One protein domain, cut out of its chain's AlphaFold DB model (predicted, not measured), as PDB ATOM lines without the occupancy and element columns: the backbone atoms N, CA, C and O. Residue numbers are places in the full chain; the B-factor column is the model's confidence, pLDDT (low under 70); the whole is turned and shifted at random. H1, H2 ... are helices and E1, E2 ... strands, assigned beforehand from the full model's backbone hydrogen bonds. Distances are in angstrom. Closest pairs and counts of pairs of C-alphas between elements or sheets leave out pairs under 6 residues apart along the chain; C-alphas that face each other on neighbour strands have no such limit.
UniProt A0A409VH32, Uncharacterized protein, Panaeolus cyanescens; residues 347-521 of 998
ATOM      1  N   ALA A 347     -36.203  10.102  12.204       57.75
ATOM      2  CA  ALA A 347     -36.813  10.791  11.063       57.75
ATOM      3  C   ALA A 347     -35.921  10.762   9.800       57.75
ATOM      4  O   ALA A 347     -36.384  10.452   8.705       57.75
ATOM      5  N   SER A 348     -34.601  10.979   9.928       65.44
ATOM      6  CA  SER A 348     -33.664  10.932   8.783       65.44
ATOM      7  C   SER A 348     -33.388   9.507   8.248       65.44
ATOM      8  O   SER A 348     -32.768   9.337   7.187       65.44
ATOM      9  N   LEU A 349     -33.837   8.464   8.952       65.62
ATOM     10  CA  LEU A 349     -33.891   7.085   8.455       65.62
ATOM     11  C   LEU A 349     -35.225   6.798   7.750       65.62
ATOM     12  O   LEU A 349     -35.222   6.176   6.688       65.62
ATOM     13  N   GLU A 350     -36.336   7.297   8.288       71.06
ATOM     14  CA  GLU A 350     -37.688   7.132   7.740       71.06
ATOM     15  C   GLU A 350     -37.870   7.882   6.414       71.06
ATOM     16  O   GLU A 350     -38.217   7.258   5.408       71.06
ATOM     17  N   VAL A 351     -37.504   9.169   6.363       72.94
ATOM     18  CA  VAL A 351     -37.459   9.980   5.127       72.94
ATOM     19  C   VAL A 351     -36.618   9.275   4.058       72.94
ATOM     20  O   VAL A 351     -37.046   9.122   2.915       72.94
ATOM     21  N   ARG A 352     -35.446   8.736   4.427       73.69
ATOM     22  CA  ARG A 352     -34.620   7.926   3.511       73.69
ATOM     23  C   ARG A 352     -35.352   6.702   2.986       73.69
ATOM     24  O   ARG A 352     -35.250   6.399   1.799       73.69
ATOM     25  N   ALA A 353     -36.045   5.974   3.855       70.62
ATOM     26  CA  ALA A 353     -36.783   4.784   3.464       70.62
ATOM     27  C   ALA A 353     -37.929   5.124   2.497       70.62
ATOM     28  O   ALA A 353     -38.154   4.362   1.556       70.62
ATOM     29  N   ARG A 354     -38.610   6.266   2.672       78.19
ATOM     30  CA  ARG A 354     -39.628   6.768   1.733       78.19
ATOM     31  C   ARG A 354     -39.010   7.199   0.398       78.19
ATOM     32  O   ARG A 354     -39.400   6.653  -0.634       78.19
ATOM     33  N   VAL A 355     -37.954   8.022   0.406       76.12
ATOM     34  CA  VAL A 355     -37.190   8.412  -0.803       76.12
ATOM     35  C   VAL A 355     -36.707   7.188  -1.595       76.12
ATOM     36  O   VAL A 355     -36.823   7.158  -2.819       76.12
ATOM     37  N   GLY A 356     -36.224   6.139  -0.921       75.06
ATOM     38  CA  GLY A 356     -35.802   4.888  -1.565       75.06
ATOM     39  C   GLY A 356     -36.949   4.120  -2.232       75.06
ATOM     40  O   GLY A 356     -36.779   3.592  -3.337       75.06
ATOM     41  N   ARG A 357     -38.141   4.104  -1.614       76.19
ATOM     42  CA  ARG A 357     -39.364   3.583  -2.253       76.19
ATOM     43  C   ARG A 357     -39.723   4.422  -3.482       76.19
ATOM     44  O   ARG A 357     -39.929   3.856  -4.551       76.19
ATOM     45  N   MET A 358     -39.713   5.749  -3.370       75.50
ATOM     46  CA  MET A 358     -40.074   6.667  -4.460       75.50
ATOM     47  C   MET A 358     -39.138   6.549  -5.665       75.50
ATOM     48  O   MET A 358     -39.624   6.385  -6.780       75.50
ATOM     49  N   VAL A 359     -37.815   6.520  -5.464       78.94
ATOM     50  CA  VAL A 359     -36.835   6.273  -6.544       78.94
ATOM     51  C   VAL A 359     -37.110   4.938  -7.247       78.94
ATOM     52  O   VAL A 359     -37.059   4.866  -8.474       78.94
ATOM     53  N   THR A 360     -37.465   3.892  -6.495       77.44
ATOM     54  CA  THR A 360     -37.764   2.562  -7.052       77.44
ATOM     55  C   THR A 360     -39.062   2.543  -7.868       77.44
ATOM     56  O   THR A 360     -39.106   1.931  -8.934       77.44
ATOM     57  N   VAL A 361     -40.124   3.214  -7.411       73.56
ATOM     58  CA  VAL A 361     -41.399   3.279  -8.154       73.56
ATOM     59  C   VAL A 361     -41.288   4.234  -9.355       73.56
ATOM     60  O   VAL A 361     -41.846   3.940 -10.410       73.56
ATOM     61  N   MET A 362     -40.497   5.312  -9.259       78.25
ATOM     62  CA  MET A 362     -40.167   6.187 -10.394       78.25
ATOM     63  C   MET A 362     -39.371   5.475 -11.484       78.25
ATOM     64  O   MET A 362     -39.663   5.668 -12.660       78.25
ATOM     65  N   GLU A 363     -38.388   4.652 -11.123       83.69
ATOM     66  CA  GLU A 363     -37.601   3.885 -12.092       83.69
ATOM     67  C   GLU A 363     -38.479   2.892 -12.870       83.69
ATOM     68  O   GLU A 363     -38.428   2.878 -14.103       83.69
ATOM     69  N   LYS A 364     -39.369   2.159 -12.185       77.88
ATOM     70  CA  LYS A 364     -40.392   1.317 -12.833       77.88
ATOM     71  C   LYS A 364     -41.323   2.127 -13.739       77.88
ATOM     72  O   LYS A 364     -41.510   1.769 -14.900       77.88
ATOM     73  N   LYS A 365     -41.873   3.241 -13.240       85.12
ATOM     74  CA  LYS A 365     -42.743   4.142 -14.013       85.12
ATOM     75  C   LYS A 365     -42.046   4.627 -15.293       85.12
ATOM     76  O   LYS A 365     -42.635   4.558 -16.365       85.12
ATOM     77  N   TRP A 366     -40.791   5.064 -15.196       86.00
ATOM     78  CA  TRP A 366     -39.997   5.555 -16.328       86.00
ATOM     79  C   TRP A 366     -39.687   4.454 -17.355       86.00
ATOM     80  O   TRP A 366     -39.738   4.707 -18.558       86.00
ATOM     81  N   GLN A 367     -39.423   3.220 -16.909       79.06
ATOM     82  CA  GLN A 367     -39.258   2.065 -17.801       79.06
ATOM     83  C   GLN A 367     -40.546   1.760 -18.580       79.06
ATOM     84  O   GLN A 367     -40.488   1.570 -19.795       79.06
ATOM     85  N   LEU A 368     -41.702   1.790 -17.913       80.38
ATOM     86  CA  LEU A 368     -43.009   1.583 -18.543       80.38
ATOM     87  C   LEU A 368     -43.380   2.731 -19.503       80.38
ATOM     88  O   LEU A 368     -43.778   2.472 -20.637       80.38
ATOM     89  N   GLU A 369     -43.178   3.996 -19.110       80.56
ATOM     90  CA  GLU A 369     -43.379   5.160 -19.995       80.56
ATOM     91  C   GLU A 369     -42.483   5.075 -21.245       80.56
ATOM     92  O   GLU A 369     -42.934   5.383 -22.350       80.56
ATOM     93  N   LYS A 370     -41.245   4.579 -21.110       82.12
ATOM     94  CA  LYS A 370     -40.348   4.329 -22.246       82.12
ATOM     95  C   LYS A 370     -40.855   3.211 -23.166       82.12
ATOM     96  O   LYS A 370     -40.755   3.366 -24.379       82.12
ATOM     97  N   GLN A 371     -41.407   2.121 -22.625       74.75
ATOM     98  CA  GLN A 371     -42.000   1.036 -23.423       74.75
ATOM     99  C   GLN A 371     -43.255   1.497 -24.183       74.75
ATOM    100  O   GLN A 371     -43.401   1.189 -25.363       74.75
ATOM    101  N   VAL A 372     -44.122   2.299 -23.555       77.50
ATOM    102  CA  VAL A 372     -45.283   2.912 -24.230       77.50
ATOM    103  C   VAL A 372     -44.834   3.823 -25.379       77.50
ATOM    104  O   VAL A 372     -45.406   3.774 -26.469       77.50
ATOM    105  N   GLU A 373     -43.778   4.615 -25.183       81.25
ATOM    106  CA  GLU A 373     -43.224   5.497 -26.221       81.25
ATOM    107  C   GLU A 373     -42.441   4.739 -27.317       81.25
ATOM    108  O   GLU A 373     -42.259   5.246 -28.424       81.25
ATOM    109  N   GLU A 374     -41.982   3.517 -27.044       78.31
ATOM    110  CA  GLU A 374     -41.416   2.593 -28.035       78.31
ATOM    111  C   GLU A 374     -42.521   2.010 -28.927       78.31
ATOM    112  O   GLU A 374     -42.466   2.163 -30.147       78.31
ATOM    113  N   LEU A 375     -43.592   1.477 -28.330       72.25
ATOM    114  CA  LEU A 375     -44.753   0.940 -29.054       72.25
ATOM    115  C   LEU A 375     -45.476   2.011 -29.893       72.25
ATOM    116  O   LEU A 375     -45.886   1.741 -31.024       72.25
ATOM    117  N   ARG A 376     -45.567   3.255 -29.399       79.19
ATOM    118  CA  ARG A 376     -46.055   4.405 -30.190       79.19
ATOM    119  C   ARG A 376     -45.201   4.671 -31.429       79.19
ATOM    120  O   ARG A 376     -45.739   4.986 -32.487       79.19
ATOM    121  N   ARG A 377     -43.877   4.524 -31.317       82.12
ATOM    122  CA  ARG A 377     -42.917   4.720 -32.417       82.12
ATOM    123  C   ARG A 377     -42.973   3.597 -33.452       82.12
ATOM    124  O   ARG A 377     -42.728   3.847 -34.628       82.12
ATOM    125  N   GLU A 378     -43.325   2.388 -33.020       75.44
ATOM    126  CA  GLU A 378     -43.598   1.232 -33.886       75.44
ATOM    127  C   GLU A 378     -44.991   1.282 -34.546       75.44
ATOM    128  O   GLU A 378     -45.253   0.539 -35.490       75.44
ATOM    129  N   GLY A 379     -45.862   2.204 -34.117       72.19
ATOM    130  CA  GLY A 379     -47.160   2.473 -34.741       72.19
ATOM    131  C   GLY A 379     -48.344   1.711 -34.138       72.19
ATOM    132  O   GLY A 379     -49.414   1.675 -34.753       72.19
ATOM    133  N   PHE A 380     -48.189   1.121 -32.949       67.56
ATOM    134  CA  PHE A 380     -49.317   0.562 -32.201       67.56
ATOM    135  C   PHE A 380     -50.264   1.677 -31.728       67.56
ATOM    136  O   PHE A 380     -49.840   2.795 -31.431       67.56
ATOM    137  N   ASN A 381     -51.566   1.378 -31.688       67.12
ATOM    138  CA  ASN A 381     -52.596   2.331 -31.275       67.12
ATOM    139  C   ASN A 381     -53.033   2.102 -29.821       67.12
ATOM    140  O   ASN A 381     -52.895   1.011 -29.275       67.12
ATOM    141  N   GLU A 382     -53.623   3.129 -29.210       63.34
ATOM    142  CA  GLU A 382     -54.004   3.126 -27.785       63.34
ATOM    143  C   GLU A 382     -55.155   2.147 -27.458       63.34
ATOM    144  O   GLU A 382     -55.449   1.901 -26.293       63.34
ATOM    145  N   ASN A 383     -55.758   1.539 -28.487       59.59
ATOM    146  CA  ASN A 383     -56.764   0.480 -28.376       59.59
ATOM    147  C   ASN A 383     -56.157  -0.939 -28.404       59.59
ATOM    148  O   ASN A 383     -56.891  -1.918 -28.268       59.59
ATOM    149  N   HIS A 384     -54.845  -1.084 -28.618       65.56
ATOM    150  CA  HIS A 384     -54.166  -2.376 -28.552       65.56
ATOM    151  C   HIS A 384     -54.106  -2.856 -27.096       65.56
ATOM    152  O   HIS A 384     -53.647  -2.115 -26.229       65.56
ATOM    153  N   LEU A 385     -54.536  -4.094 -26.828       53.72
ATOM    154  CA  LEU A 385     -54.756  -4.608 -25.469       53.72
ATOM    155  C   LEU A 385     -53.533  -4.408 -24.552       53.72
ATOM    156  O   LEU A 385     -53.624  -3.683 -23.566       53.72
ATOM    157  N   GLY A 386     -52.359  -4.902 -24.960       56.50
ATOM    158  CA  GLY A 386     -51.113  -4.720 -24.204       56.50
ATOM    159  C   GLY A 386     -50.614  -3.269 -24.109       56.50
ATOM    160  O   GLY A 386     -49.803  -2.955 -23.244       56.50
ATOM    161  N   MET A 387     -51.090  -2.354 -24.961       68.31
ATOM    162  CA  MET A 387     -50.782  -0.922 -24.827       68.31
ATOM    163  C   MET A 387     -51.696  -0.253 -23.793       68.31
ATOM    164  O   MET A 387     -51.222   0.561 -23.004       68.31
ATOM    165  N   LYS A 388     -52.978  -0.636 -23.751       69.31
ATOM    166  CA  LYS A 388     -53.934  -0.221 -22.716       69.31
ATOM    167  C   LYS A 388     -53.488  -0.700 -21.330       69.31
ATOM    168  O   LYS A 388     -53.409   0.112 -20.414       69.31
ATOM    169  N   GLU A 389     -53.089  -1.966 -21.210       67.50
ATOM    170  CA  GLU A 389     -52.533  -2.553 -19.979       67.50
ATOM    171  C   GLU A 389     -51.279  -1.805 -19.490       67.50
ATOM    172  O   GLU A 389     -51.169  -1.483 -18.306       67.50
ATOM    173  N   LEU A 390     -50.348  -1.459 -20.390       69.88
ATOM    174  CA  LEU A 390     -49.159  -0.672 -20.035       69.88
ATOM    175  C   LEU A 390     -49.503   0.762 -19.598       69.88
ATOM    176  O   LEU A 390     -48.882   1.272 -18.666       69.88
ATOM    177  N   ILE A 391     -50.490   1.411 -20.224       73.50
ATOM    178  CA  ILE A 391     -50.956   2.752 -19.829       73.50
ATOM    179  C   ILE A 391     -51.621   2.711 -18.444       73.50
ATOM    180  O   ILE A 391     -51.313   3.547 -17.592       73.50
ATOM    181  N   GLU A 392     -52.463   1.712 -18.179       75.06
ATOM    182  CA  GLU A 392     -53.086   1.488 -16.867       75.06
ATOM    183  C   GLU A 392     -52.036   1.186 -15.786       75.06
ATOM    184  O   GLU A 392     -52.106   1.722 -14.678       75.06
ATOM    185  N   LEU A 393     -50.996   0.412 -16.117       73.50
ATOM    186  CA  LEU A 393     -49.893   0.122 -15.202       73.50
ATOM    187  C   LEU A 393     -49.012   1.355 -14.926       73.50
ATOM    188  O   LEU A 393     -48.576   1.535 -13.785       73.50
ATOM    189  N   VAL A 394     -48.782   2.224 -15.918       76.06
ATOM    190  CA  VAL A 394     -48.129   3.535 -15.729       76.06
ATOM    191  C   VAL A 394     -48.941   4.411 -14.774       76.06
ATOM    192  O   VAL A 394     -48.366   5.007 -13.861       76.06
ATOM    193  N   GLU A 395     -50.262   4.476 -14.941       79.75
ATOM    194  CA  GLU A 395     -51.122   5.305 -14.088       79.75
ATOM    195  C   GLU A 395     -51.188   4.766 -12.652       79.75
ATOM    196  O   GLU A 395     -51.021   5.532 -11.703       79.75
ATOM    197  N   LYS A 396     -51.264   3.440 -12.472       80.12
ATOM    198  CA  LYS A 396     -51.145   2.786 -11.155       80.12
ATOM    199  C   LYS A 396     -49.826   3.137 -10.448       80.12
ATOM    200  O   LYS A 396     -49.822   3.392  -9.244       80.12
ATOM    201  N   HIS A 397     -48.710   3.216 -11.178       71.06
ATOM    202  CA  HIS A 397     -47.427   3.653 -10.608       71.06
ATOM    203  C   HIS A 397     -47.390   5.161 -10.289       71.06
ATOM    204  O   HIS A 397     -46.755   5.545  -9.307       71.06
ATOM    205  N   LYS A 398     -48.088   6.026 -11.047       78.50
ATOM    206  CA  LYS A 398     -48.254   7.451 -10.684       78.50
ATOM    207  C   LYS A 398     -49.081   7.622  -9.414       78.50
ATOM    208  O   LYS A 398     -48.682   8.401  -8.554       78.50
ATOM    209  N   GLN A 399     -50.182   6.886  -9.277       77.50
ATOM    210  CA  GLN A 399     -51.029   6.893  -8.080       77.50
ATOM    211  C   GLN A 399     -50.238   6.425  -6.851       77.50
ATOM    212  O   GLN A 399     -50.186   7.136  -5.854       77.50
ATOM    213  N   MET A 400     -49.512   5.306  -6.959       72.69
ATOM    214  CA  MET A 400     -48.622   4.817  -5.896       72.69
ATOM    215  C   MET A 400     -47.550   5.850  -5.503       72.69
ATOM    216  O   MET A 400     -47.292   6.051  -4.317       72.69
ATOM    217  N   LEU A 401     -46.941   6.536  -6.477       75.81
ATOM    218  CA  LEU A 401     -46.017   7.641  -6.201       75.81
ATOM    219  C   LEU A 401     -46.715   8.822  -5.521       75.81
ATOM    220  O   LEU A 401     -46.109   9.434  -4.646       75.81
ATOM    221  N   ALA A 402     -47.950   9.152  -5.903       77.19
ATOM    222  CA  ALA A 402     -48.702  10.260  -5.322       77.19
ATOM    223  C   ALA A 402     -49.022  10.009  -3.848       77.19
ATOM    224  O   ALA A 402     -48.804  10.904  -3.039       77.19
ATOM    225  N   THR A 403     -49.432   8.791  -3.479       77.56
ATOM    226  CA  THR A 403     -49.663   8.416  -2.076       77.56
ATOM    227  C   THR A 403     -48.380   8.505  -1.251       77.56
ATOM    228  O   THR A 403     -48.380   9.134  -0.196       77.56
ATOM    229  N   ILE A 404     -47.261   7.947  -1.736       71.12
ATOM    230  CA  ILE A 404     -45.986   7.978  -0.992       71.12
ATOM    231  C   ILE A 404     -45.432   9.412  -0.904       71.12
ATOM    232  O   ILE A 404     -44.924   9.801   0.143       71.12
ATOM    233  N   TRP A 405     -45.558  10.217  -1.964       84.88
ATOM    234  CA  TRP A 405     -45.136  11.622  -1.962       84.88
ATOM    235  C   TRP A 405     -46.010  12.484  -1.042       84.88
ATOM    236  O   TRP A 405     -45.464  13.267  -0.272       84.88
ATOM    237  N   LYS A 406     -47.341  12.307  -1.057       79.25
ATOM    238  CA  LYS A 406     -48.282  12.974  -0.136       79.25
ATOM    239  C   LYS A 406     -47.934  12.638   1.317       79.25
ATOM    240  O   LYS A 406     -47.664  13.553   2.086       79.25
ATOM    241  N   GLN A 407     -47.800  11.349   1.642       78.94
ATOM    242  CA  GLN A 407     -47.367  10.885   2.966       78.94
ATOM    243  C   GLN A 407     -46.002  11.476   3.363       78.94
ATOM    244  O   GLN A 407     -45.823  11.906   4.497       78.94
ATOM    245  N   GLY A 408     -45.041  11.543   2.435       73.19
ATOM    246  CA  GLY A 408     -43.724  12.135   2.679       73.19
ATOM    247  C   GLY A 408     -43.757  13.641   2.948       73.19
ATOM    248  O   GLY A 408     -43.072  14.115   3.851       73.19
ATOM    249  N   VAL A 409     -44.589  14.385   2.215       75.19
ATOM    250  CA  VAL A 409     -44.819  15.825   2.416       75.19
ATOM    251  C   VAL A 409     -45.529  16.099   3.745       75.19
ATOM    252  O   VAL A 409     -45.123  17.014   4.458       75.19
ATOM    253  N   GLU A 410     -46.533  15.293   4.095       74.88
ATOM    254  CA  GLU A 410     -47.309  15.387   5.343       74.88
ATOM    255  C   GLU A 410     -46.496  14.978   6.589       74.88
ATOM    256  O   GLU A 410     -46.791  15.429   7.693       74.88
ATOM    257  N   GLN A 411     -45.450  14.162   6.420       73.69
ATOM    258  CA  GLN A 411     -44.549  13.685   7.481       73.69
ATOM    259  C   GLN A 411     -43.161  14.371   7.470       73.69
ATOM    260  O   GLN A 411     -42.196  13.807   7.995       73.69
ATOM    261  N   ALA A 412     -43.014  15.536   6.831       74.25
ATOM    262  CA  ALA A 412     -41.743  16.265   6.756       74.25
ATOM    263  C   ALA A 412     -41.607  17.311   7.879       74.25
ATOM    264  O   ALA A 412     -42.521  18.095   8.124       74.25
ATOM    265  N   TYR A 413     -40.443  17.370   8.528       67.50
ATOM    266  CA  TYR A 413     -40.162  18.273   9.652       67.50
ATOM    267  C   TYR A 413     -39.853  19.717   9.238       67.50
ATOM    268  O   TYR A 413     -39.952  20.618  10.073       67.50
ATOM    269  N   TYR A 414     -39.444  19.959   7.988       69.56
ATOM    270  CA  TYR A 414     -39.066  21.293   7.514       69.56
ATOM    271  C   TYR A 414     -39.877  21.707   6.289       69.56
ATOM    272  O   TYR A 414     -39.659  21.194   5.196       69.56
ATOM    273  N   GLU A 415     -40.775  22.681   6.431       55.59
ATOM    274  CA  GLU A 415     -41.681  23.150   5.362       55.59
ATOM    275  C   GLU A 415     -40.987  23.934   4.221       55.59
ATOM    276  O   GLU A 415     -41.633  24.269   3.236       55.59
ATOM    277  N   ASP A 416     -39.671  24.189   4.313       54.78
ATOM    278  CA  ASP A 416     -38.900  25.031   3.380       54.78
ATOM    279  C   ASP A 416     -39.134  24.681   1.889       54.78
ATOM    280  O   ASP A 416     -38.793  23.583   1.422       54.78
ATOM    281  N   ASP A 417     -39.656  25.652   1.128       52.69
ATOM    282  CA  ASP A 417     -40.011  25.492  -0.292       52.69
ATOM    283  C   ASP A 417     -39.097  26.261  -1.273       52.69
ATOM    284  O   ASP A 417     -39.297  26.239  -2.490       52.69
ATOM    285  N   ASP A 418     -38.029  26.888  -0.769       55.66
ATOM    286  CA  ASP A 418     -37.047  27.651  -1.555       55.66
ATOM    287  C   ASP A 418     -36.204  26.779  -2.521       55.66
ATOM    288  O   ASP A 418     -35.888  25.612  -2.257       55.66
ATOM    289  N   GLU A 419     -35.739  27.353  -3.643       56.81
ATOM    290  CA  GLU A 419     -34.811  26.685  -4.593       56.81
ATOM    291  C   GLU A 419     -33.390  26.466  -3.999       56.81
ATOM    292  O   GLU A 419     -32.506  25.870  -4.634       56.81
ATOM    293  N   VAL A 420     -33.151  26.965  -2.778       69.06
ATOM    294  CA  VAL A 420     -31.866  26.957  -2.068       69.06
ATOM    295  C   VAL A 420     -32.041  26.429  -0.638       69.06
ATOM    296  O   VAL A 420     -32.588  27.105   0.225       69.06
ATOM    297  N   ILE A 421     -31.503  25.241  -0.360       77.94
ATOM    298  CA  ILE A 421     -31.433  24.649   0.980       77.94
ATOM    299  C   ILE A 421     -30.395  25.412   1.811       77.94
ATOM    300  O   ILE A 421     -29.190  25.338   1.543       77.94
ATOM    301  N   LEU A 422     -30.860  26.125   2.835       77.31
ATOM    302  CA  LEU A 422     -30.031  26.884   3.771       77.31
ATOM    303  C   LEU A 422     -29.616  26.002   4.962       77.31
ATOM    304  O   LEU A 422     -30.454  25.631   5.781       77.31
ATOM    305  N   LEU A 423     -28.319  25.694   5.095       73.69
ATOM    306  CA  LEU A 423     -27.778  24.911   6.225       73.69
ATOM    307  C   LEU A 423     -27.199  25.782   7.354       73.69
ATOM    308  O   LEU A 423     -26.369  25.326   8.133       73.69
ATOM    309  N   GLU A 424     -27.547  27.066   7.420       59.41
ATOM    310  CA  GLU A 424     -26.675  28.070   8.051       59.41
ATOM    311  C   GLU A 424     -26.447  27.890   9.568       59.41
ATOM    312  O   GLU A 424     -25.433  28.376  10.075       59.41
ATOM    313  N   SER A 425     -27.305  27.132  10.263       57.97
ATOM    314  CA  SER A 425     -27.172  26.771  11.687       57.97
ATOM    315  C   SER A 425     -27.352  25.278  12.017       57.97
ATOM    316  O   SER A 425     -27.224  24.917  13.181       57.97
ATOM    317  N   SER A 426     -27.647  24.405  11.046       62.31
ATOM    318  CA  SER A 426     -28.022  23.009  11.334       62.31
ATOM    319  C   SER A 426     -26.834  22.105  11.671       62.31
ATOM    320  O   SER A 426     -25.807  22.128  10.985       62.31
ATOM    321  N   ASN A 427     -26.998  21.240  12.675       68.25
ATOM    322  CA  ASN A 427     -26.009  20.209  13.025       68.25
ATOM    323  C   ASN A 427     -25.932  19.088  11.962       68.25
ATOM    324  O   ASN A 427     -26.677  19.084  10.977       68.25
ATOM    325  N   GLN A 428     -25.029  18.118  12.142       69.25
ATOM    326  CA  GLN A 428     -24.853  16.991  11.214       69.25
ATOM    327  C   GLN A 428     -26.124  16.141  10.964       69.25
ATOM    328  O   GLN A 428     -26.266  15.609   9.860       69.25
ATOM    329  N   VAL A 429     -27.039  15.999  11.929       68.56
ATOM    330  CA  VAL A 429     -28.266  15.187  11.779       68.56
ATOM    331  C   VAL A 429     -29.358  15.987  11.067       68.56
ATOM    332  O   VAL A 429     -29.919  15.524  10.078       68.56
ATOM    333  N   GLU A 430     -29.592  17.227  11.487       70.50
ATOM    334  CA  GLU A 430     -30.561  18.140  10.862       70.50
ATOM    335  C   GLU A 430     -30.177  18.505   9.425       70.50
ATOM    336  O   GLU A 430     -31.014  18.476   8.526       70.50
ATOM    337  N   SER A 431     -28.891  18.785   9.175       74.06
ATOM    338  CA  SER A 431     -28.372  19.053   7.825       74.06
ATOM    339  C   SER A 431     -28.582  17.869   6.886       74.06
ATOM    340  O   SER A 431     -28.611  18.038   5.668       74.06
ATOM    341  N   ARG A 432     -28.687  16.661   7.450       77.31
ATOM    342  CA  ARG A 432     -28.974  15.435   6.717       77.31
ATOM    343  C   ARG A 432     -30.474  15.340   6.435       77.31
ATOM    344  O   ARG A 432     -30.842  15.296   5.264       77.31
ATOM    345  N   LEU A 433     -31.304  15.449   7.476       78.50
ATOM    346  CA  LEU A 433     -32.768  15.466   7.399       78.50
ATOM    347  C   LEU A 433     -33.296  16.505   6.388       78.50
ATOM    348  O   LEU A 433     -34.012  16.127   5.468       78.50
ATOM    349  N   LYS A 434     -32.850  17.770   6.458       78.62
ATOM    350  CA  LYS A 434     -33.252  18.839   5.518       78.62
ATOM    351  C   LYS A 434     -32.999  18.508   4.045       78.62
ATOM    352  O   LYS A 434     -33.793  18.879   3.185       78.62
ATOM    353  N   ILE A 435     -31.879  17.853   3.728       79.31
ATOM    354  CA  ILE A 435     -31.556  17.508   2.336       79.31
ATOM    355  C   ILE A 435     -32.307  16.245   1.902       79.31
ATOM    356  O   ILE A 435     -32.729  16.170   0.751       79.31
ATOM    357  N   ASP A 436     -32.515  15.285   2.807       81.12
ATOM    358  CA  ASP A 436     -33.332  14.099   2.537       81.12
ATOM    359  C   ASP A 436     -34.799  14.485   2.244       81.12
ATOM    360  O   ASP A 436     -35.340  14.063   1.226       81.12
ATOM    361  N   GLU A 437     -35.411  15.356   3.056       81.25
ATOM    362  CA  GLU A 437     -36.796  15.827   2.862       81.25
ATOM    363  C   GLU A 437     -36.953  16.687   1.599       81.25
ATOM    364  O   GLU A 437     -37.931  16.555   0.862       81.25
ATOM    365  N   ARG A 438     -35.976  17.548   1.276       80.38
ATOM    366  CA  ARG A 438     -36.052  18.328   0.030       80.38
ATOM    367  C   ARG A 438     -35.869  17.452  -1.211       80.38
ATOM    368  O   ARG A 438     -36.489  17.734  -2.234       80.38
ATOM    369  N   LEU A 439     -35.072  16.383  -1.133       79.38
ATOM    370  CA  LEU A 439     -35.012  15.361  -2.185       79.38
ATOM    371  C   LEU A 439     -36.345  14.613  -2.315       79.38
ATOM    372  O   LEU A 439     -36.783  14.382  -3.439       79.38
ATOM    373  N   GLU A 440     -37.015  14.309  -1.202       81.69
ATOM    374  CA  GLU A 440     -38.358  13.719  -1.191       81.69
ATOM    375  C   GLU A 440     -39.378  14.603  -1.927       81.69
ATOM    376  O   GLU A 440     -39.999  14.152  -2.892       81.69
ATOM    377  N   ARG A 441     -39.474  15.895  -1.574       80.12
ATOM    378  CA  ARG A 441     -40.395  16.835  -2.245       80.12
ATOM    379  C   ARG A 441     -40.127  16.975  -3.742       80.12
ATOM    380  O   ARG A 441     -41.070  17.028  -4.528       80.12
ATOM    381  N   LEU A 442     -38.861  17.015  -4.155       79.44
ATOM    382  CA  LEU A 442     -38.491  17.162  -5.568       79.44
ATOM    383  C   LEU A 442     -38.736  15.884  -6.398       79.44
ATOM    384  O   LEU A 442     -38.774  15.959  -7.625       79.44
ATOM    385  N   LEU A 443     -38.980  14.737  -5.754       78.81
ATOM    386  CA  LEU A 443     -39.422  13.482  -6.373       78.81
ATOM    387  C   LEU A 443     -40.963  13.380  -6.446       78.81
ATOM    388  O   LEU A 443     -41.555  12.340  -6.160       78.81
ATOM    389  N   HIS A 444     -41.622  14.462  -6.869       79.31
ATOM    390  CA  HIS A 444     -43.059  14.498  -7.176       79.31
ATOM    391  C   HIS A 444     -43.421  13.536  -8.337       79.31
ATOM    392  O   HIS A 444     -42.637  13.440  -9.279       79.31
ATOM    393  N   PRO A 445     -44.594  12.866  -8.381       77.44
ATOM    394  CA  PRO A 445     -44.914  11.818  -9.378       77.44
ATOM    395  C   PRO A 445     -44.773  12.206 -10.862       77.44
ATOM    396  O   PRO A 445     -44.546  11.348 -11.723       77.44
ATOM    397  N   ASN A 446     -44.905  13.501 -11.165       75.69
ATOM    398  CA  ASN A 446     -44.740  14.074 -12.508       75.69
ATOM    399  C   ASN A 446     -43.367  14.738 -12.738       75.69
ATOM    400  O   ASN A 446     -43.149  15.346 -13.784       75.69
ATOM    401  N   ALA A 447     -42.442  14.643 -11.781       77.75
ATOM    402  CA  ALA A 447     -41.079  15.130 -11.930       77.75
ATOM    403  C   ALA A 447     -40.318  14.300 -12.972       77.75
ATOM    404  O   ALA A 447     -40.375  13.071 -12.993       77.75
ATOM    405  N   LYS A 448     -39.577  15.009 -13.823       74.81
ATOM    406  CA  LYS A 448     -38.677  14.431 -14.827       74.81
ATOM    407  C   LYS A 448     -37.254  14.987 -14.767       74.81
ATOM    408  O   LYS A 448     -36.416  14.608 -15.567       74.81
ATOM    409  N   SER A 449     -36.979  15.928 -13.871       80.94
ATOM    410  CA  SER A 449     -35.674  16.577 -13.735       80.94
ATOM    411  C   SER A 449     -35.504  17.065 -12.305       80.94
ATOM    412  O   SER A 449     -36.493  17.445 -11.677       80.94
ATOM    413  N   LEU A 450     -34.269  17.116 -11.813       82.88
ATOM    414  CA  LEU A 450     -33.955  17.496 -10.436       82.88
ATOM    415  C   LEU A 450     -33.092  18.763 -10.436       82.88
ATOM    416  O   LEU A 450     -32.058  18.801 -11.102       82.88
ATOM    417  N   SER A 451     -33.477  19.806  -9.699       80.81
ATOM    418  CA  SER A 451     -32.681  21.036  -9.574       80.81
ATOM    419  C   SER A 451     -32.844  21.639  -8.187       80.81
ATOM    420  O   SER A 451     -33.946  22.027  -7.816       80.81
ATOM    421  N   PHE A 452     -31.747  21.748  -7.439       81.31
ATOM    422  CA  PHE A 452     -31.708  22.464  -6.163       81.31
ATOM    423  C   PHE A 452     -30.297  22.971  -5.859       81.31
ATOM    424  O   PHE A 452     -29.301  22.499  -6.417       81.31
ATOM    425  N   THR A 453     -30.195  23.952  -4.970       82.19
ATOM    426  CA  THR A 453     -28.910  24.493  -4.503       82.19
ATOM    427  C   THR A 453     -28.775  24.261  -3.004       82.19
ATOM    428  O   THR A 453     -29.761  24.366  -2.294       82.19
ATOM    429  N   VAL A 454     -27.577  23.960  -2.499       82.69
ATOM    430  CA  VAL A 454     -27.310  23.869  -1.051       82.69
ATOM    431  C   VAL A 454     -26.293  24.933  -0.653       82.69
ATOM    432  O   VAL A 454     -25.209  24.998  -1.236       82.69
ATOM    433  N   GLN A 455     -26.635  25.762   0.328       81.19
ATOM    434  CA  GLN A 455     -25.856  26.919   0.766       81.19
ATOM    435  C   GLN A 455     -25.224  26.675   2.142       81.19
ATOM    436  O   GLN A 455     -25.919  26.423   3.126       81.19
ATOM    437  N   ILE A 456     -23.894  26.805   2.209       79.12
ATOM    438  CA  ILE A 456     -23.125  26.818   3.464       79.12
ATOM    439  C   ILE A 456     -22.543  28.223   3.697       79.12
ATOM    440  O   ILE A 456     -21.815  28.729   2.838       79.12
ATOM    441  N   GLN A 457     -22.761  28.820   4.876       73.50
ATOM    442  CA  GLN A 457     -21.990  29.990   5.331       73.50
ATOM    443  C   GLN A 457     -20.553  29.589   5.663       73.50
ATOM    444  O   GLN A 457     -20.337  28.762   6.536       73.50
ATOM    445  N   LEU A 458     -19.540  30.215   5.066       70.62
ATOM    446  CA  LEU A 458     -18.133  29.826   5.259       70.62
ATOM    447  C   LEU A 458     -17.542  30.160   6.645       70.62
ATOM    448  O   LEU A 458     -16.396  29.795   6.900       70.62
ATOM    449  N   LYS A 459     -18.297  30.839   7.520       62.78
ATOM    450  CA  LYS A 459     -17.853  31.344   8.835       62.78
ATOM    451  C   LYS A 459     -18.369  30.554  10.050       62.78
ATOM    452  O   LYS A 459     -17.951  30.847  11.164       62.78
ATOM    453  N   ASN A 460     -19.252  29.575   9.857       62.66
ATOM    454  CA  ASN A 460     -19.772  28.725  10.936       62.66
ATOM    455  C   ASN A 460     -18.736  27.606  11.282       62.66
ATOM    456  O   ASN A 460     -18.129  27.049  10.368       62.66
ATOM    457  N   PRO A 461     -18.476  27.253  12.559       60.31
ATOM    458  CA  PRO A 461     -17.578  26.142  12.916       60.31
ATOM    459  C   PRO A 461     -18.031  24.770  12.376       60.31
ATOM    460  O   PRO A 461     -17.198  23.947  11.991       60.31
ATOM    461  N   GLU A 462     -19.340  24.537  12.265       63.00
ATOM    462  CA  GLU A 462     -19.951  23.284  11.791       63.00
ATOM    463  C   GLU A 462     -19.742  23.049  10.281       63.00
ATOM    464  O   GLU A 462     -19.955  21.952   9.768       63.00
ATOM    465  N   VAL A 463     -19.213  24.042   9.556       70.06
ATOM    466  CA  VAL A 463     -18.900  23.999   8.115       70.06
ATOM    467  C   VAL A 463     -18.085  22.780   7.696       70.06
ATOM    468  O   VAL A 463     -18.260  22.285   6.582       70.06
ATOM    469  N   ILE A 464     -17.167  22.300   8.538       68.31
ATOM    470  CA  ILE A 464     -16.365  21.106   8.227       68.31
ATOM    471  C   ILE A 464     -17.260  19.857   8.241       68.31
ATOM    472  O   ILE A 464     -17.185  19.044   7.316       68.31
ATOM    473  N   ARG A 465     -18.166  19.747   9.222       66.81
ATOM    474  CA  ARG A 465     -19.134  18.647   9.330       66.81
ATOM    475  C   ARG A 465     -20.205  18.741   8.238       66.81
ATOM    476  O   ARG A 465     -20.436  17.756   7.546       66.81
ATOM    477  N   GLN A 466     -20.751  19.923   7.946       70.31
ATOM    478  CA  GLN A 466     -21.705  20.135   6.840       70.31
ATOM    479  C   GLN A 466     -21.107  19.825   5.459       70.31
ATOM    480  O   GLN A 466     -21.751  19.184   4.626       70.31
ATOM    481  N   LYS A 467     -19.845  20.206   5.206       74.56
ATOM    482  CA  LYS A 467     -19.126  19.812   3.978       74.56
ATOM    483  C   LYS A 467     -18.993  18.292   3.862       74.56
ATOM    484  O   LYS A 467     -19.129  17.779   2.749       74.56
ATOM    485  N   LYS A 468     -18.774  17.588   4.982       76.00
ATOM    486  CA  LYS A 468     -18.783  16.119   5.050       76.00
ATOM    487  C   LYS A 468     -20.180  15.559   4.771       76.00
ATOM    488  O   LYS A 468     -20.300  14.701   3.910       76.00
ATOM    489  N   VAL A 469     -21.237  16.098   5.385       74.19
ATOM    490  CA  VAL A 469     -22.637  15.684   5.146       74.19
ATOM    491  C   VAL A 469     -23.019  15.790   3.669       74.19
ATOM    492  O   VAL A 469     -23.519  14.825   3.106       74.19
ATOM    493  N   ILE A 470     -22.722  16.904   2.992       76.56
ATOM    494  CA  ILE A 470     -23.057  17.054   1.561       76.56
ATOM    495  C   ILE A 470     -22.144  16.190   0.663       76.56
ATOM    496  O   ILE A 470     -22.512  15.876  -0.467       76.56
ATOM    497  N   ALA A 471     -20.960  15.770   1.128       74.31
ATOM    498  CA  ALA A 471     -20.183  14.726   0.451       74.31
ATOM    499  C   ALA A 471     -20.835  13.343   0.632       74.31
ATOM    500  O   ALA A 471     -21.161  12.706  -0.366       74.31
ATOM    501  N   GLU A 472     -21.140  12.941   1.870       75.12
ATOM    502  CA  GLU A 472     -21.827  11.680   2.186       75.12
ATOM    503  C   GLU A 472     -23.170  11.549   1.447       75.12
ATOM    504  O   GLU A 472     -23.476  10.489   0.918       75.12
ATOM    505  N   ILE A 473     -23.967  12.618   1.367       74.94
ATOM    506  CA  ILE A 473     -25.252  12.646   0.644       74.94
ATOM    507  C   ILE A 473     -25.043  12.664  -0.878       74.94
ATOM    508  O   ILE A 473     -25.795  12.021  -1.610       74.94
ATOM    509  N   GLY A 474     -24.004  13.355  -1.362       75.38
ATOM    510  CA  GLY A 474     -23.621  13.349  -2.775       75.38
ATOM    511  C   GLY A 474     -23.184  11.969  -3.275       75.38
ATOM    512  O   GLY A 474     -23.455  11.621  -4.424       75.38
ATOM    513  N   GLU A 475     -22.566  11.170  -2.406       76.44
ATOM    514  CA  GLU A 475     -22.271   9.752  -2.637       76.44
ATOM    515  C   GLU A 475     -23.513   8.860  -2.453       76.44
ATOM    516  O   GLU A 475     -23.711   7.934  -3.238       76.44
ATOM    517  N   TYR A 476     -24.365   9.138  -1.456       72.94
ATOM    518  CA  TYR A 476     -25.560   8.338  -1.144       72.94
ATOM    519  C   TYR A 476     -26.592   8.333  -2.279       72.94
ATOM    520  O   TYR A 476     -27.084   7.270  -2.647       72.94
ATOM    521  N   TYR A 477     -26.875   9.498  -2.870       77.62
ATOM    522  CA  TYR A 477     -27.846   9.654  -3.964       77.62
ATOM    523  C   TYR A 477     -27.190   9.908  -5.333       77.62
ATOM    524  O   TYR A 477     -27.805  10.524  -6.201       77.62
ATOM    525  N   ALA A 478     -25.937   9.488  -5.545       80.12
ATOM    526  CA  ALA A 478     -25.232   9.630  -6.831       80.12
ATOM    527  C   ALA A 478     -25.192  11.067  -7.417       80.12
ATOM    528  O   ALA A 478     -25.051  11.248  -8.626       80.12
ATOM    529  N   LEU A 479     -25.319  12.110  -6.587       80.38
ATOM    530  CA  LEU A 479     -25.435  13.510  -7.029       80.38
ATOM    531  C   LEU A 479     -24.080  14.145  -7.371       80.38
ATOM    532  O   LEU A 479     -24.034  15.217  -7.976       80.38
ATOM    533  N   SER A 480     -22.968  13.507  -6.992       76.44
ATOM    534  CA  SER A 480     -21.606  14.019  -7.201       76.44
ATOM    535  C   SER A 480     -21.256  14.418  -8.651       76.44
ATOM    536  O   SER A 480     -20.643  15.476  -8.798       76.44
ATOM    537  N   PRO A 481     -21.658  13.695  -9.723       76.31
ATOM    538  CA  PRO A 481     -21.425  14.130 -11.110       76.31
ATOM    539  C   PRO A 481     -22.208  15.398 -11.495       76.31
ATOM    540  O   PRO A 481     -21.745  16.204 -12.299       76.31
ATOM    541  N   TYR A 482     -23.379  15.598 -10.887       78.75
ATOM    542  CA  TYR A 482     -24.331  16.672 -11.196       78.75
ATOM    543  C   TYR A 482     -24.128  17.937 -10.340       78.75
ATOM    544  O   TYR A 482     -24.862  18.921 -10.478       78.75
ATOM    545  N   ARG A 483     -23.134  17.925  -9.441       79.44
ATOM    546  CA  ARG A 483     -22.858  18.955  -8.429       79.44
ATOM    547  C   ARG A 483     -21.835  19.981  -8.918       79.44
ATOM    548  O   ARG A 483     -20.636  19.712  -8.970       79.44
ATOM    549  N   ARG A 484     -22.275  21.216  -9.163       78.25
ATOM    550  CA  ARG A 484     -21.392  22.376  -9.392       78.25
ATOM    551  C   ARG A 484     -21.205  23.165  -8.098       78.25
ATOM    552  O   ARG A 484     -22.124  23.275  -7.292       78.25
ATOM    553  N   THR A 485     -20.007  23.709  -7.891       76.31
ATOM    554  CA  THR A 485     -19.687  24.550  -6.727       76.31
ATOM    555  C   THR A 485     -19.410  25.980  -7.175       76.31
ATOM    556  O   THR A 485     -18.513  26.183  -7.991       76.31
ATOM    557  N   THR A 486     -20.093  26.951  -6.573       77.31
ATOM    558  CA  THR A 486     -19.778  28.386  -6.685       77.31
ATOM    559  C   THR A 486     -19.330  28.906  -5.317       77.31
ATOM    560  O   THR A 486     -19.792  28.426  -4.278       77.31
ATOM    561  N   LEU A 487     -18.398  29.862  -5.302       70.62
ATOM    562  CA  LEU A 487     -17.942  30.540  -4.091       70.62
ATOM    563  C   LEU A 487     -18.321  32.021  -4.185       70.62
ATOM    564  O   LEU A 487     -17.975  32.679  -5.162       70.62
ATOM    565  N   GLU A 488     -19.006  32.520  -3.166       70.19
ATOM    566  CA  GLU A 488     -19.421  33.917  -3.022       70.19
ATOM    567  C   GLU A 488     -18.857  34.470  -1.701       70.19
ATOM    568  O   GLU A 488     -18.339  33.713  -0.879       70.19
ATOM    569  N   GLU A 489     -18.893  35.790  -1.493       60.44
ATOM    570  CA  GLU A 489     -18.006  36.482  -0.533       60.44
ATOM    571  C   GLU A 489     -18.035  35.953   0.915       60.44
ATOM    572  O   GLU A 489     -17.047  36.080   1.638       60.44
ATOM    573  N   ASN A 490     -19.146  35.349   1.351       63.16
ATOM    574  CA  ASN A 490     -19.274  34.704   2.665       63.16
ATOM    575  C   ASN A 490     -19.860  33.279   2.599       63.16
ATOM    576  O   ASN A 490     -20.039  32.639   3.637       63.16
ATOM    577  N   HIS A 491     -20.134  32.761   1.400       70.44
ATOM    578  CA  HIS A 491     -21.009  31.609   1.181       70.44
ATOM    579  C   HIS A 491     -20.443  30.653   0.132       70.44
ATOM    580  O   HIS A 491     -19.738  31.046  -0.797       70.44
ATOM    581  N   ARG A 492     -20.766  29.367   0.259       76.38
ATOM    582  CA  ARG A 492     -20.431  28.345  -0.736       76.38
ATOM    583  C   ARG A 492     -21.695  27.626  -1.175       76.38
ATOM    584  O   ARG A 492     -22.331  26.946  -0.372       76.38
ATOM    585  N   LEU A 493     -22.021  27.791  -2.453       78.50
ATOM    586  CA  LEU A 493     -23.203  27.231  -3.093       78.50
ATOM    587  C   LEU A 493     -22.837  25.927  -3.800       78.50
ATOM    588  O   LEU A 493     -21.881  25.875  -4.578       78.50
ATOM    589  N   TYR A 494     -23.620  24.883  -3.563       80.44
ATOM    590  CA  TYR A 494     -23.541  23.609  -4.265       80.44
ATOM    591  C   TYR A 494     -24.822  23.419  -5.077       80.44
ATOM    592  O   TYR A 494     -25.827  22.963  -4.538       80.44
ATOM    593  N   LYS A 495     -24.806  23.802  -6.359       81.88
ATOM    594  CA  LYS A 495     -25.960  23.640  -7.254       81.88
ATOM    595  C   LYS A 495     -25.918  22.258  -7.895       81.88
ATOM    596  O   LYS A 495     -24.952  21.921  -8.580       81.88
ATOM    597  N   ILE A 496     -26.952  21.465  -7.647       83.06
ATOM    598  CA  ILE A 496     -27.141  20.114  -8.172       83.06
ATOM    599  C   ILE A 496     -28.229  20.206  -9.240       83.06
ATOM    600  O   ILE A 496     -29.322  20.703  -8.961       83.06
ATOM    601  N   LYS A 497     -27.925  19.784 -10.473       83.12
ATOM    602  CA  LYS A 497     -28.893  19.800 -11.579       83.12
ATOM    603  C   LYS A 497     -28.774  18.558 -12.459       83.12
ATOM    604  O   LYS A 497     -27.729  18.338 -13.065       83.12
ATOM    605  N   ILE A 498     -29.879  17.827 -12.575       85.50
ATOM    606  CA  ILE A 498     -30.061  16.628 -13.396       85.50
ATOM    607  C   ILE A 498     -31.128  16.951 -14.460       85.50
ATOM    608  O   ILE A 498     -32.272  17.223 -14.082       85.50
ATOM    609  N   PRO A 499     -30.783  17.011 -15.761       79.50
ATOM    610  CA  PRO A 499     -31.746  17.254 -16.840       79.50
ATOM    611  C   PRO A 499     -32.645  16.033 -17.102       79.50
ATOM    612  O   PRO A 499     -32.340  14.929 -16.660       79.50
ATOM    613  N   GLU A 500     -33.729  16.224 -17.864       77.94
ATOM    614  CA  GLU A 500     -34.662  15.145 -18.259       77.94
ATOM    615  C   GLU A 500     -33.978  14.008 -19.034       77.94
ATOM    616  O   GLU A 500     -34.346  12.846 -18.883       77.94
ATOM    617  N   GLU A 501     -32.924  14.334 -19.784       77.88
ATOM    618  CA  GLU A 501     -32.081  13.383 -20.520       77.88
ATOM    619  C   GLU A 501     -31.353  12.389 -19.590       77.88
ATOM    620  O   GLU A 501     -31.284  11.199 -19.893       77.88
ATOM    621  N   ASP A 502     -30.862  12.857 -18.435       77.69
ATOM    622  CA  ASP A 502     -30.065  12.060 -17.489       77.69
ATOM    623  C   ASP A 502     -30.901  11.461 -16.342       77.69
ATOM    624  O   ASP A 502     -30.464  10.517 -15.680       77.69
ATOM    625  N   PHE A 503     -32.101  11.993 -16.075       78.44
ATOM    626  CA  PHE A 503     -32.899  11.680 -14.879       78.44
ATOM    627  C   PHE A 503     -33.211  10.182 -14.729       78.44
ATOM    628  O   PHE A 503     -33.039   9.623 -13.646       78.44
ATOM    629  N   GLY A 504     -33.576   9.501 -15.821       73.38
ATOM    630  CA  GLY A 504     -33.797   8.049 -15.816       73.38
ATOM    631  C   GLY A 504     -32.525   7.237 -15.539       73.38
ATOM    632  O   GLY A 504     -32.563   6.256 -14.799       73.38
ATOM    633  N   GLY A 505     -31.378   7.675 -16.071       76.88
ATOM    634  CA  GLY A 505     -30.078   7.056 -15.791       76.88
ATOM    635  C   GLY A 505     -29.636   7.256 -14.340       76.88
ATOM    636  O   GLY A 505     -29.115   6.334 -13.713       76.88
ATOM    637  N   TRP A 506     -29.913   8.433 -13.774       86.56
ATOM    638  CA  TRP A 506     -29.675   8.731 -12.363       86.56
ATOM    639  C   TRP A 506     -30.531   7.865 -11.425       86.56
ATOM    640  O   TRP A 506     -29.980   7.299 -10.483       86.56
ATOM    641  N   LEU A 507     -31.831   7.685 -11.697       79.62
ATOM    642  CA  LEU A 507     -32.702   6.808 -10.897       79.62
ATOM    643  C   LEU A 507     -32.155   5.367 -10.824       79.62
ATOM    644  O   LEU A 507     -32.097   4.776  -9.743       79.62
ATOM    645  N   VAL A 508     -31.693   4.825 -11.958       77.94
ATOM    646  CA  VAL A 508     -31.062   3.495 -12.030       77.94
ATOM    647  C   VAL A 508     -29.746   3.450 -11.239       77.94
ATOM    648  O   VAL A 508     -29.515   2.496 -10.497       77.94
ATOM    649  N   GLU A 509     -28.899   4.478 -11.335       78.44
ATOM    650  CA  GLU A 509     -27.619   4.538 -10.609       78.44
ATOM    651  C   GLU A 509     -27.807   4.665  -9.085       78.44
ATOM    652  O   GLU A 509     -27.106   4.001  -8.319       78.44
ATOM    653  N   VAL A 510     -28.796   5.436  -8.618       76.88
ATOM    654  CA  VAL A 510     -29.151   5.517  -7.187       76.88
ATOM    655  C   VAL A 510     -29.637   4.164  -6.671       76.88
ATOM    656  O   VAL A 510     -29.153   3.687  -5.642       76.88
ATOM    657  N   LYS A 511     -30.534   3.501  -7.414       74.25
ATOM    658  CA  LYS A 511     -31.014   2.146  -7.102       74.25
ATOM    659  C   LYS A 511     -29.861   1.130  -7.049       74.25
ATOM    660  O   LYS A 511     -29.839   0.286  -6.157       74.25
ATOM    661  N   ARG A 512     -28.868   1.249  -7.942       78.88
ATOM    662  CA  ARG A 512     -27.662   0.398  -7.985       78.88
ATOM    663  C   ARG A 512     -26.730   0.598  -6.783       78.88
ATOM    664  O   ARG A 512     -26.072  -0.351  -6.362       78.88
ATOM    665  N   LEU A 513     -26.648   1.810  -6.233       69.69
ATOM    666  CA  LEU A 513     -25.753   2.136  -5.112       69.69
ATOM    667  C   LEU A 513     -26.376   1.884  -3.729       69.69
ATOM    668  O   LEU A 513     -25.640   1.630  -2.770       69.69
ATOM    669  N   TRP A 514     -27.707   1.908  -3.609       70.81
ATOM    670  CA  TRP A 514     -28.415   1.772  -2.329       70.81
ATOM    671  C   TRP A 514     -28.041   0.517  -1.500       70.81
ATOM    672  O   TRP A 514     -27.874   0.661  -0.285       70.81
ATOM    673  N   PRO A 515     -27.839  -0.688  -2.080       53.19
ATOM    674  CA  PRO A 515     -27.433  -1.873  -1.313       53.19
ATOM    675  C   PRO A 515     -26.073  -1.702  -0.616       53.19
ATOM    676  O   PRO A 515     -25.957  -1.915   0.592       53.19
ATOM    677  N   ALA A 516     -25.064  -1.210  -1.343       49.94
ATOM    678  CA  ALA A 516     -23.724  -0.961  -0.804       49.94
ATOM    679  C   ALA A 516     -23.708   0.196   0.216       49.94
ATOM    680  O   ALA A 516     -22.986   0.150   1.217       49.94
ATOM    681  N   GLN A 517     -24.543   1.220   0.005       53.62
ATOM    682  CA  GLN A 517     -24.758   2.306   0.968       53.62
ATOM    683  C   GLN A 517     -25.409   1.811   2.276       53.62
ATOM    684  O   GLN A 517     -25.106   2.338   3.348       53.62
ATOM    685  N   ARG A 518     -26.275   0.788   2.214       47.62
ATOM    686  CA  ARG A 518     -26.918   0.172   3.390       47.62
ATOM    687  C   ARG A 518     -25.916  -0.644   4.214       47.62
ATOM    688  O   ARG A 518     -25.849  -0.457   5.427       47.62
ATOM    689  N   GLN A 519     -25.082  -1.461   3.564       41.44
ATOM    690  CA  GLN A 519     -24.033  -2.256   4.228       41.44
ATOM    691  C   GLN A 519     -22.993  -1.386   4.957       41.44
ATOM    692  O   GLN A 519     -22.607  -1.703   6.081       41.44
ATOM    693  N   LYS A 520     -22.599  -0.234   4.393       44.34
ATOM    694  CA  LYS A 520     -21.621   0.679   5.026       44.34
ATOM    695  C   LYS A 520     -22.013   1.212   6.415       44.34
ATOM    696  O   LYS A 520     -21.124   1.672   7.125       44.34
ATOM    697  N   ARG A 521     -23.290   1.157   6.826       41.81
ATOM    698  CA  ARG A 521     -23.718   1.551   8.188       41.81
ATOM    699  C   ARG A 521     -23.660   0.423   9.224       41.81
ATOM    700  O   ARG A 521     -23.650   0.724  10.411       41.81
TER     701      ARG A 521
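What this domain is: This is residues 347 to 521 of the 998 residues of an uncharacterized protein of Panaeolus cyanescens (UniProt A0A409VH32). A twisted four-stranded sheet has H3 and H4 along one face; a long hairpin, H1 and H2, forms an up-and-down bundle with H3 and extends past the sheet, and H5 crosses H1. The printed part has 175 residues, with five named helices and four named strands, ordered H1 H2 E1 H3 E2 H4 E3 E4 H5. The class is mixed, as is the sheet, E1 E2 E4 E3. The whole is compact, with a radius of gyration of the C-alphas of 18.1 A, and spans 62 by 32 by 29 A.

How they stand to each other: E2, residues 450 to 457, is parallel to E1, residues 420 to 422, with N 421 and O 453 2.7 A apart. It is antiparallel to E4, residues 491 to 498, with N 494 and O 454 2.8 A apart. E4 and E3, residues 483 to 488, form a hairpin, with N 484 and O 495 2.8 A apart. H3, residues 430 to 442, and H4, residues 463 to 476, are on the same face, in right-handed strand-helix-strand units: E1 H3 E2, and E2 H4 E3, split by E4. H1, residues 347 to 378, and H2, residues 385 to 410, touch at a shallow tilt of 22 degrees, opposite ways. H5, residues 500 to 519, touches H1 at a steep tilt of 41 degrees. In H2 and H4 every O i to N i+4 pair is within hydrogen-bond range; in H5 12 of 16 are.

Where its parts are: H1, 46.5 A long, begins at C-alpha 347 (-36.813, 10.791, 11.063); H5 ends at C-alpha 519 (-24.033, -2.256, 4.228).

The domain as a whole: The printed part has no cut, no long link and a mean pLDDT of 73.1; 44 residues are under 70, among them residues 380 to 390.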